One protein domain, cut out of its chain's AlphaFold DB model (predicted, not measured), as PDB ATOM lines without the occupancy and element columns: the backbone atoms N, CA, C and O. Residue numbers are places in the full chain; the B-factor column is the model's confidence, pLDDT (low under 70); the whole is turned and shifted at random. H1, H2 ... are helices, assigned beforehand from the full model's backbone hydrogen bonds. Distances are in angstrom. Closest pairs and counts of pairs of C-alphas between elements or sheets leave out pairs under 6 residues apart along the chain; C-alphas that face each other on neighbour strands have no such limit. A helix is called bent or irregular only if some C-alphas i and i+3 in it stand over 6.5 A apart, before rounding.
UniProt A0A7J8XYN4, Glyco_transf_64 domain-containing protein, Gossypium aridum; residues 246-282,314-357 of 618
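This is residues 246 to 282 and 314 to 357 of the 618 residues of the protein "Glyco_transf_64 domain-containing protein" of Gossypium aridum (UniProt A0A7J8XYN4). What shape does the model have? Two long helices, H3 and H1, lie side by side and run opposite ways as a narrow V, closest near the start of H1 and the end of H3. By the open end of the V, short H2 and the unnamed residues 270 to 282 lie on the side of H1 away from H3. What is it made of, and how spread out is it? The printed part has 81 residues with three named helices, in the order H1, H2, H3, and no named strand: all helix. It is loose, with a radius of gyration of the C-alphas of 15.7 A, and flat, spanning 43 by 43 by 14 A.

How does the longest helix sit? H3, residues 329 to 354, touches H1, residues 246 to 269, at a shallow tilt of 24 degrees, opposite ways. Their closest C-alphas, of Gly 252 and Gly 349, are 4.1 A apart. Where is the short helix? H2, residues 314 to 320, only just touches H1, with 3 pairs of C-alphas within 8 A and residues 268 to 269 of H1 alone; the closest C-alphas, of Leu 269 and Leu 320, are 5.9 A apart. Their lines are about perpendicular at 72 degrees, only just past steep. H2 and H3 are apart. What do the backbones show? In H1 and H3 every O i to N i+4 pair is within hydrogen-bond range; in H2 0 of 3 are, beside 2 of 4 O i to N i+3 pairs.

Where does H3 run? It runs 36.7 A, from C-alpha 329 to C-alpha 354 at (162.417, 173.912, 116.594). Where is H1? It begins at C-alpha 246, (170.908, 167.213, 110.233), and runs 34.3 A. Is H2 even? It is neither bent nor irregular, but only just: C-alphas 314 and 317 are 6.3 A apart.

How is the printed part joined? Residues 283 to 313 are not printed, and C-alphas 282 and 314 are 14.2 A apart across the cut. The link from H2 to H3 is short. Where is confidence low? Residues 274 to 282 and 314 to 323 have pLDDT under 70.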
ATOM      1  N   VAL A 246     171.136 168.661 110.147       85.38
ATOM      2  CA  VAL A 246     170.908 167.213 110.233       85.38
ATOM      3  C   VAL A 246     171.293 166.700 111.616       85.38
ATOM      4  O   VAL A 246     170.534 165.956 112.234       85.38
ATOM      5  N   HIS A 247     172.449 167.117 112.133       86.12
ATOM      6  CA  HIS A 247     172.926 166.695 113.446       86.12
ATOM      7  C   HIS A 247     171.967 167.110 114.566       86.12
ATOM      8  O   HIS A 247     171.595 166.287 115.401       86.12
ATOM      9  N   ARG A 248     171.504 168.365 114.550       89.25
ATOM     10  CA  ARG A 248     170.521 168.883 115.504       89.25
ATOM     11  C   ARG A 248     169.202 168.134 115.408       89.25
ATOM     12  O   ARG A 248     168.682 167.715 116.432       89.25
ATOM     13  N   PHE A 249     168.698 167.896 114.199       88.94
ATOM     14  CA  PHE A 249     167.483 167.106 114.015       88.94
ATOM     15  C   PHE A 249     167.622 165.702 114.623       88.94
ATOM     16  O   PHE A 249     166.764 165.279 115.395       88.94
ATOM     17  N   LEU A 250     168.739 165.013 114.363       91.75
ATOM     18  CA  LEU A 250     169.019 163.692 114.935       91.75
ATOM     19  C   LEU A 250     169.096 163.722 116.469       91.75
ATOM     20  O   LEU A 250     168.493 162.868 117.118       91.75
ATOM     21  N   LEU A 251     169.789 164.704 117.057       91.94
ATOM     22  CA  LEU A 251     169.848 164.889 118.514       91.94
ATOM     23  C   LEU A 251     168.470 165.192 119.110       91.94
ATOM     24  O   LEU A 251     168.111 164.655 120.156       91.94
ATOM     25  N   GLY A 252     167.683 166.017 118.426       93.06
ATOM     26  CA  GLY A 252     166.313 166.335 118.792       93.06
ATOM     27  C   GLY A 252     165.427 165.092 118.831       93.06
ATOM     28  O   GLY A 252     164.803 164.809 119.854       93.06
ATOM     29  N   CYS A 253     165.436 164.299 117.755       93.00
ATOM     30  CA  CYS A 253     164.734 163.017 117.676       93.00
ATOM     31  C   CYS A 253     165.204 162.029 118.752       93.00
ATOM     32  O   CYS A 253     164.373 161.381 119.386       93.00
ATOM     33  N   ALA A 254     166.514 161.938 118.997       95.19
ATOM     34  CA  ALA A 254     167.070 161.095 120.052       95.19
ATOM     35  C   ALA A 254     166.583 161.528 121.444       95.19
ATOM     36  O   ALA A 254     166.214 160.679 122.255       95.19
ATOM     37  N   SER A 255     166.505 162.837 121.703       94.94
ATOM     38  CA  SER A 255     165.984 163.385 122.960       94.94
ATOM     39  C   SER A 255     164.497 163.071 123.146       94.94
ATOM     40  O   SER A 255     164.085 162.632 124.218       94.94
ATOM     41  N   VAL A 256     163.685 163.208 122.091       93.69
ATOM     42  CA  VAL A 256     162.260 162.831 122.119       93.69
ATOM     43  C   VAL A 256     162.095 161.330 122.376       93.69
ATOM     44  O   VAL A 256     161.308 160.944 123.241       93.69
ATOM     45  N   ALA A 257     162.876 160.481 121.702       94.00
ATOM     46  CA  ALA A 257     162.863 159.037 121.931       94.00
ATOM     47  C   ALA A 257     163.267 158.675 123.373       94.00
ATOM     48  O   ALA A 257     162.651 157.799 123.984       94.00
ATOM     49  N   ALA A 258     164.249 159.379 123.947       94.94
ATOM     50  CA  ALA A 258     164.654 159.212 125.340       94.94
ATOM     51  C   ALA A 258     163.528 159.593 126.317       94.94
ATOM     52  O   ALA A 258     163.283 158.854 127.270       94.94
ATOM     53  N   VAL A 259     162.790 160.680 126.058       95.00
ATOM     54  CA  VAL A 259     161.598 161.056 126.844       95.00
ATOM     55  C   VAL A 259     160.523 159.973 126.757       95.00
ATOM     56  O   VAL A 259     159.991 159.564 127.787       95.00
ATOM     57  N   SER A 260     160.230 159.450 125.562       91.38
ATOM     58  CA  SER A 260     159.272 158.346 125.397       91.38
ATOM     59  C   SER A 260     159.700 157.098 126.177       91.38
ATOM     60  O   SER A 260     158.883 156.498 126.875       91.38
ATOM     61  N   GLY A 261     160.985 156.737 126.121       90.88
ATOM     62  CA  GLY A 261     161.550 155.639 126.909       90.88
ATOM     63  C   GLY A 261     161.437 155.868 128.418       90.88
ATOM     64  O   GLY A 261     161.081 154.951 129.154       90.88
ATOM     65  N   LEU A 262     161.671 157.098 128.879       91.88
ATOM     66  CA  LEU A 262     161.576 157.494 130.285       91.88
ATOM     67  C   LEU A 262     160.127 157.460 130.797       91.88
ATOM     68  O   LEU A 262     159.891 156.983 131.905       91.88
ATOM     69  N   ILE A 263     159.150 157.866 129.979       89.12
ATOM     70  CA  ILE A 263     157.714 157.738 130.287       89.12
ATOM     71  C   ILE A 263     157.313 156.260 130.401       89.12
ATOM     72  O   ILE A 263     156.634 155.879 131.355       89.12
ATOM     73  N   LEU A 264     157.760 155.411 129.470       86.56
ATOM     74  CA  LEU A 264     157.503 153.967 129.521       86.56
ATOM     75  C   LEU A 264     158.132 153.331 130.766       86.56
ATOM     76  O   LEU A 264     157.477 152.561 131.465       86.56
ATOM     77  N   PHE A 265     159.378 153.690 131.077       84.88
ATOM     78  CA  PHE A 265     160.088 153.219 132.264       84.88
ATOM     79  C   PHE A 265     159.385 153.644 133.558       84.88
ATOM     80  O   PHE A 265     159.178 152.816 134.446       84.88
ATOM     81  N   LEU A 266     158.938 154.899 133.639       85.94
ATOM     82  CA  LEU A 266     158.132 155.403 134.748       85.94
ATOM     83  C   LEU A 266     156.821 154.616 134.892       85.94
ATOM     84  O   LEU A 266     156.450 154.225 135.999       85.94
ATOM     85  N   GLY A 267     156.154 154.324 133.774       82.88
ATOM     86  CA  GLY A 267     154.958 153.487 133.733       82.88
ATOM     87  C   GLY A 267     155.193 152.069 134.266       82.88
ATOM     88  O   GLY A 267     154.348 151.545 134.988       82.88
ATOM     89  N   VAL A 268     156.348 151.458 133.979       81.31
ATOM     90  CA  VAL A 268     156.735 150.141 134.523       81.31
ATOM     91  C   VAL A 268     157.030 150.224 136.026       81.31
ATOM     92  O   VAL A 268     156.516 149.407 136.792       81.31
ATOM     93  N   LEU A 269     157.791 151.231 136.472       80.12
ATOM     94  CA  LEU A 269     158.145 151.434 137.885       80.12
ATOM     95  C   LEU A 269     156.924 151.673 138.781       80.12
ATOM     96  O   LEU A 269     156.903 151.207 139.919       80.12
ATOM     97  N   LEU A 270     155.912 152.375 138.264       80.75
ATOM     98  CA  LEU A 270     154.629 152.610 138.934       80.75
ATOM     99  C   LEU A 270     153.628 151.456 138.743       80.75
ATOM    100  O   LEU A 270     152.570 151.453 139.365       80.75
ATOM    101  N   GLY A 271     153.947 150.478 137.888       72.50
ATOM    102  CA  GLY A 271     153.110 149.309 137.614       72.50
ATOM    103  C   GLY A 271     151.935 149.540 136.654       72.50
ATOM    104  O   GLY A 271     151.115 148.633 136.501       72.50
ATOM    105  N   ALA A 272     151.875 150.707 136.003       76.44
ATOM    106  CA  ALA A 272     150.837 151.125 135.057       76.44
ATOM    107  C   ALA A 272     151.033 150.588 133.624       76.44
ATOM    108  O   ALA A 272     150.065 150.484 132.876       76.44
ATOM    109  N   VAL A 273     152.265 150.236 133.231       72.12
ATOM    110  CA  VAL A 273     152.592 149.731 131.883       72.12
ATOM    111  C   VAL A 273     153.100 148.293 131.955       72.12
ATOM    112  O   VAL A 273     154.020 147.982 132.711       72.12
ATOM    113  N   ASN A 274     152.534 147.425 131.113       64.38
ATOM    114  CA  ASN A 274     152.994 146.053 130.915       64.38
ATOM    115  C   ASN A 274     153.744 145.958 129.578       64.38
ATOM    116  O   ASN A 274     153.125 145.832 128.525       64.38
ATOM    117  N   CYS A 275     155.078 145.991 129.602       57.72
ATOM    118  CA  CYS A 275     155.902 145.771 128.407       57.72
ATOM    119  C   CYS A 275     155.985 144.272 128.063       57.72
ATOM    120  O   CYS A 275     157.045 143.663 128.190       57.72
ATOM    121  N   ILE A 276     154.862 143.658 127.681       62.91
ATOM    122  CA  ILE A 276     154.819 142.262 127.224       62.91
ATOM    123  C   ILE A 276     154.944 142.262 125.702       62.91
ATOM    124  O   ILE A 276     154.021 142.669 125.002       62.91
ATOM    125  N   ILE A 277     156.076 141.792 125.179       60.22
ATOM    126  CA  ILE A 277     156.251 141.559 123.741       60.22
ATOM    127  C   ILE A 277     155.453 140.294 123.377       60.22
ATOM    128  O   ILE A 277     155.757 139.225 123.927       60.22
ATOM    129  N   PRO A 278     154.450 140.366 122.477       58.41
ATOM    130  CA  PRO A 278     153.687 139.196 122.065       58.41
ATOM    131  C   PRO A 278     154.598 138.214 121.320       58.41
ATOM    132  O   PRO A 278     155.189 138.545 120.293       58.41
ATOM    133  N   LEU A 279     154.687 136.977 121.811       57.78
ATOM    134  CA  LEU A 279     155.533 135.930 121.217       57.78
ATOM    135  C   LEU A 279     155.076 135.508 119.805       57.78
ATOM    136  O   LEU A 279     155.859 134.896 119.080       57.78
ATOM    137  N   ASN A 280     153.855 135.880 119.403       57.25
ATOM    138  CA  ASN A 280     153.269 135.579 118.091       57.25
ATOM    139  C   ASN A 280     153.900 136.364 116.926       57.25
ATOM    140  O   ASN A 280     153.657 136.019 115.774       57.25
ATOM    141  N   TRP A 281     154.715 137.395 117.191       50.09
ATOM    142  CA  TRP A 281     155.413 138.140 116.131       50.09
ATOM    143  C   TRP A 281     156.617 137.368 115.552       50.09
ATOM    144  O   TRP A 281     157.071 137.651 114.446       50.09
ATOM    145  N   CYS A 282     157.099 136.342 116.265       51.47
ATOM    146  CA  CYS A 282     157.969 135.305 115.713       51.47
ATOM    147  C   CYS A 282     157.081 134.253 115.037       51.47
ATOM    148  O   CYS A 282     156.691 133.282 115.686       51.47
ATOM    149  N   ASN A 314     160.835 139.834 128.373       64.50
ATOM    150  CA  ASN A 314     159.556 139.778 129.093       64.50
ATOM    151  C   ASN A 314     159.704 139.432 130.594       64.50
ATOM    152  O   ASN A 314     158.782 139.695 131.361       64.50
ATOM    153  N   ARG A 315     160.846 138.876 131.041       60.53
ATOM    154  CA  ARG A 315     161.144 138.632 132.472       60.53
ATOM    155  C   ARG A 315     161.717 139.848 133.204       60.53
ATOM    156  O   ARG A 315     161.663 139.879 134.426       60.53
ATOM    157  N   VAL A 316     162.277 140.835 132.505       56.91
ATOM    158  CA  VAL A 316     162.896 142.020 133.134       56.91
ATOM    159  C   VAL A 316     161.855 142.991 133.740       56.91
ATOM    160  O   VAL A 316     162.045 143.399 134.887       56.91
ATOM    161  N   PRO A 317     160.724 143.315 133.073       54.69
ATOM    162  CA  PRO A 317     159.693 144.203 133.613       54.69
ATOM    163  C   PRO A 317     159.061 143.708 134.914       54.69
ATOM    164  O   PRO A 317     158.677 144.525 135.744       54.69
ATOM    165  N   SER A 318     158.971 142.391 135.134       57.34
ATOM    166  CA  SER A 318     158.358 141.836 136.348       57.34
ATOM    167  C   SER A 318     159.188 142.054 137.616       57.34
ATOM    168  O   SER A 318     158.605 142.103 138.693       57.34
ATOM    169  N   PHE A 319     160.512 142.227 137.508       57.91
ATOM    170  CA  PHE A 319     161.385 142.519 138.658       57.91
ATOM    171  C   PHE A 319     161.389 144.000 139.059       57.91
ATOM    172  O   PHE A 319     161.593 144.319 140.224       57.91
ATOM    173  N   LEU A 320     161.171 144.905 138.101       57.19
ATOM    174  CA  LEU A 320     161.197 146.360 138.311       57.19
ATOM    175  C   LEU A 320     159.813 146.950 138.621       57.19
ATOM    176  O   LEU A 320     159.688 148.135 138.935       57.19
ATOM    177  N   ARG A 321     158.763 146.136 138.516       64.19
ATOM    178  CA  ARG A 321     157.377 146.563 138.684       64.19
ATOM    179  C   ARG A 321     157.093 146.982 140.125       64.19
ATOM    180  O   ARG A 321     157.405 146.249 141.059       64.19
ATOM    181  N   SER A 322     156.453 148.139 140.295       67.12
ATOM    182  CA  SER A 322     156.049 148.681 141.605       67.12
ATOM    183  C   SER A 322     157.212 148.901 142.586       67.12
ATOM    184  O   SER A 322     157.006 148.947 143.801       67.12
ATOM    185  N   TRP A 323     158.440 149.040 142.073       67.62
ATOM    186  CA  TRP A 323     159.639 149.246 142.889       67.62
ATOM    187  C   TRP A 323     159.623 150.603 143.606       67.62
ATOM    188  O   TRP A 323     160.152 150.744 144.709       67.62
ATOM    189  N   ILE A 324     158.950 151.596 143.014       71.62
ATOM    190  CA  ILE A 324     158.785 152.926 143.596       71.62
ATOM    191  C   ILE A 324     157.432 153.025 144.292       71.62
ATOM    192  O   ILE A 324     156.380 152.885 143.675       71.62
ATOM    193  N   LYS A 325     157.466 153.366 145.582       76.88
ATOM    194  CA  LYS A 325     156.282 153.772 146.344       76.88
ATOM    195  C   LYS A 325     156.200 155.307 146.354       76.88
ATOM    196  O   LYS A 325     157.028 155.926 147.018       76.88
ATOM    197  N   PRO A 326     155.213 155.941 145.696       75.38
ATOM    198  CA  PRO A 326     155.123 157.408 145.594       75.38
ATOM    199  C   PRO A 326     154.986 158.131 146.942       75.38
ATOM    200  O   PRO A 326     155.254 159.324 147.056       75.38
ATOM    201  N   ASN A 327     154.561 157.405 147.976       78.19
ATOM    202  CA  ASN A 327     154.339 157.951 149.311       78.19
ATOM    203  C   ASN A 327     155.605 157.971 150.182       78.19
ATOM    204  O   ASN A 327     155.572 158.552 151.263       78.19
ATOM    205  N   THR A 328     156.719 157.372 149.742       86.00
ATOM    206  CA  THR A 328     157.992 157.430 150.480       86.00
ATOM    207  C   THR A 328     158.833 158.619 150.023       86.00
ATOM    208  O   THR A 328     158.780 159.027 148.863       86.00
ATOM    209  N   PHE A 329     159.656 159.168 150.920       82.62
ATOM    210  CA  PHE A 329     160.573 160.263 150.587       82.62
ATOM    211  C   PHE A 329     161.535 159.894 149.443       82.62
ATOM    212  O   PHE A 329     161.721 160.670 148.506       82.62
ATOM    213  N   ALA A 330     162.076 158.671 149.472       82.62
ATOM    214  CA  ALA A 330     162.915 158.139 148.401       82.62
ATOM    215  C   ALA A 330     162.147 158.034 147.072       82.62
ATOM    216  O   ALA A 330     162.651 158.467 146.039       82.62
ATOM    217  N   GLY A 331     160.903 157.541 147.093       82.38
ATOM    218  CA  GLY A 331     160.071 157.452 145.896       82.38
ATOM    219  C   GLY A 331     159.733 158.818 145.301       82.38
ATOM    220  O   GLY A 331     159.871 159.006 144.097       82.38
ATOM    221  N   ARG A 332     159.383 159.805 146.138       84.88
ATOM    222  CA  ARG A 332     159.164 161.197 145.701       84.88
ATOM    223  C   ARG A 332     160.418 161.817 145.095       84.88
ATOM    224  O   ARG A 332     160.323 162.486 144.070       84.88
ATOM    225  N   SER A 333     161.581 161.566 145.690       84.56
ATOM    226  CA  SER A 333     162.863 162.075 145.188       84.56
ATOM    227  C   SER A 333     163.196 161.494 143.813       84.56
ATOM    228  O   SER A 333     163.529 162.241 142.895       84.56
ATOM    229  N   VAL A 334     163.022 160.180 143.629       86.19
ATOM    230  CA  VAL A 334     163.248 159.516 142.334       86.19
ATOM    231  C   VAL A 334     162.255 160.004 141.275       86.19
ATOM    232  O   VAL A 334     162.666 160.315 140.162       86.19
ATOM    233  N   LEU A 335     160.968 160.147 141.615       87.56
ATOM    234  CA  LEU A 335     159.960 160.698 140.699       87.56
ATOM    235  C   LEU A 335     160.285 162.138 140.285       87.56
ATOM    236  O   LEU A 335     160.168 162.475 139.110       87.56
ATOM    237  N   THR A 336     160.734 162.966 141.230       89.50
ATOM    238  CA  THR A 336     161.129 164.357 140.965       89.50
ATOM    239  C   THR A 336     162.342 164.416 140.038       89.50
ATOM    240  O   THR A 336     162.348 165.207 139.100       89.50
ATOM    241  N   LEU A 337     163.340 163.551 140.245       91.19
ATOM    242  CA  LEU A 337     164.522 163.471 139.383       91.19
ATOM    243  C   LEU A 337     164.163 163.007 137.963       91.19
ATOM    244  O   LEU A 337     164.611 163.611 136.993       91.19
ATOM    245  N   ILE A 338     163.333 161.965 137.837       89.81
ATOM    246  CA  ILE A 338     162.846 161.457 136.545       89.81
ATOM    247  C   ILE A 338     162.046 162.541 135.815       89.81
ATOM    248  O   ILE A 338     162.254 162.752 134.623       89.81
ATOM    249  N   PHE A 339     161.173 163.263 136.522       91.38
ATOM    250  CA  PHE A 339     160.417 164.377 135.955       91.38
ATOM    251  C   PHE A 339     161.333 165.518 135.502       91.38
ATOM    252  O   PHE A 339     161.217 165.969 134.368       91.38
ATOM    253  N   ALA A 340     162.282 165.945 136.342       93.62
ATOM    254  CA  ALA A 340     163.244 166.988 135.996       93.62
ATOM    255  C   ALA A 340     164.093 166.599 134.774       93.62
ATOM    256  O   ALA A 340     164.287 167.417 133.877       93.62
ATOM    257  N   LEU A 341     164.536 165.339 134.696       94.75
ATOM    258  CA  LEU A 341     165.249 164.805 133.536       94.75
ATOM    259  C   LEU A 341     164.357 164.777 132.286       94.75
ATOM    260  O   LEU A 341     164.804 165.173 131.214       94.75
ATOM    261  N   GLY A 342     163.096 164.358 132.420       94.19
ATOM    262  CA  GLY A 342     162.113 164.384 131.338       94.19
ATOM    263  C   GLY A 342     161.889 165.797 130.800       94.19
ATOM    264  O   GLY A 342     161.980 166.004 129.596       94.19
ATOM    265  N   VAL A 343     161.695 166.781 131.683       93.81
ATOM    266  CA  VAL A 343     161.573 168.202 131.318       93.81
ATOM    267  C   VAL A 343     162.837 168.690 130.613       93.81
ATOM    268  O   VAL A 343     162.737 169.280 129.541       93.81
ATOM    269  N   ALA A 344     164.024 168.403 131.154       93.94
ATOM    270  CA  ALA A 344     165.291 168.804 130.545       93.94
ATOM    271  C   ALA A 344     165.473 168.212 129.135       93.94
ATOM    272  O   ALA A 344     165.834 168.934 128.203       93.94
ATOM    273  N   LEU A 345     165.172 166.922 128.945       93.88
ATOM    274  CA  LEU A 345     165.226 166.254 127.640       93.88
ATOM    275  C   LEU A 345     164.147 166.775 126.679       93.88
ATOM    276  O   LEU A 345     164.423 166.946 125.492       93.88
ATOM    277  N   SER A 346     162.942 167.084 127.159       92.56
ATOM    278  CA  SER A 346     161.898 167.720 126.349       92.56
ATOM    279  C   SER A 346     162.326 169.111 125.887       92.56
ATOM    280  O   SER A 346     162.251 169.397 124.695       92.56
ATOM    281  N   CYS A 347     162.843 169.953 126.787       91.25
ATOM    282  CA  CYS A 347     163.386 171.267 126.443       91.25
ATOM    283  C   CYS A 347     164.527 171.148 125.427       91.25
ATOM    284  O   CYS A 347     164.552 171.882 124.443       91.25
ATOM    285  N   THR A 348     165.427 170.185 125.624       90.06
ATOM    286  CA  THR A 348     166.537 169.901 124.703       90.06
ATOM    287  C   THR A 348     166.021 169.468 123.328       90.06
ATOM    288  O   THR A 348     166.443 170.014 122.312       90.06
ATOM    289  N   GLY A 349     165.054 168.548 123.283       91.38
ATOM    290  CA  GLY A 349     164.438 168.065 122.047       91.38
ATOM    291  C   GLY A 349     163.741 169.181 121.274       91.38
ATOM    292  O   GLY A 349     163.991 169.354 120.085       91.38
ATOM    293  N   VAL A 350     162.937 169.999 121.959       89.50
ATOM    294  CA  VAL A 350     162.271 171.165 121.356       89.50
ATOM    295  C   VAL A 350     163.298 172.173 120.841       89.50
ATOM    296  O   VAL A 350     163.165 172.647 119.717       89.50
ATOM    297  N   THR A 351     164.350 172.461 121.607       86.88
ATOM    298  CA  THR A 351     165.404 173.409 121.204       86.88
ATOM    299  C   THR A 351     166.180 172.919 119.982       86.88
ATOM    300  O   THR A 351     166.522 173.709 119.108       86.88
ATOM    301  N   PHE A 352     166.456 171.621 119.868       89.06
ATOM    302  CA  PHE A 352     167.176 171.096 118.710       89.06
ATOM    303  C   PHE A 352     166.308 170.955 117.455       89.06
ATOM    304  O   PHE A 352     166.825 171.169 116.360       89.06
ATOM    305  N   ILE A 353     165.018 170.625 117.602       86.75
ATOM    306  CA  ILE A 353     164.082 170.455 116.474       86.75
ATOM    307  C   ILE A 353     163.552 171.803 115.979       86.75
ATOM    308  O   ILE A 353     163.525 172.047 114.778       86.75
ATOM    309  N   TYR A 354     163.108 172.657 116.902       82.25
ATOM    310  CA  TYR A 354     162.417 173.912 116.594       82.25
ATOM    311  C   TYR A 354     163.239 175.155 116.927       82.25
ATOM    312  O   TYR A 354     162.919 176.243 116.456       82.25
ATOM    313  N   GLY A 355     164.283 175.025 117.747       72.06
ATOM    314  CA  GLY A 355     165.182 176.138 118.011       72.06
ATOM    315  C   GLY A 355     166.111 176.375 116.824       72.06
ATOM    316  O   GLY A 355     166.674 175.436 116.252       72.06
ATOM    317  N   GLY A 356     166.297 177.651 116.481       74.06
ATOM    318  CA  GLY A 356     167.260 178.080 115.472       74.06
ATOM    319  C   GLY A 356     168.690 177.664 115.823       74.06
ATOM    320  O   GLY A 356     168.992 177.233 116.940       74.06
ATOM    321  N   SER A 357     169.609 177.813 114.871       72.69
ATOM    322  CA  SER A 357     171.013 177.415 115.039       72.69
ATOM    323  C   SER A 357     171.742 178.148 116.178       72.69
ATOM    324  O   SER A 357     172.829 177.725 116.574       72.69
TER     325      SER A 357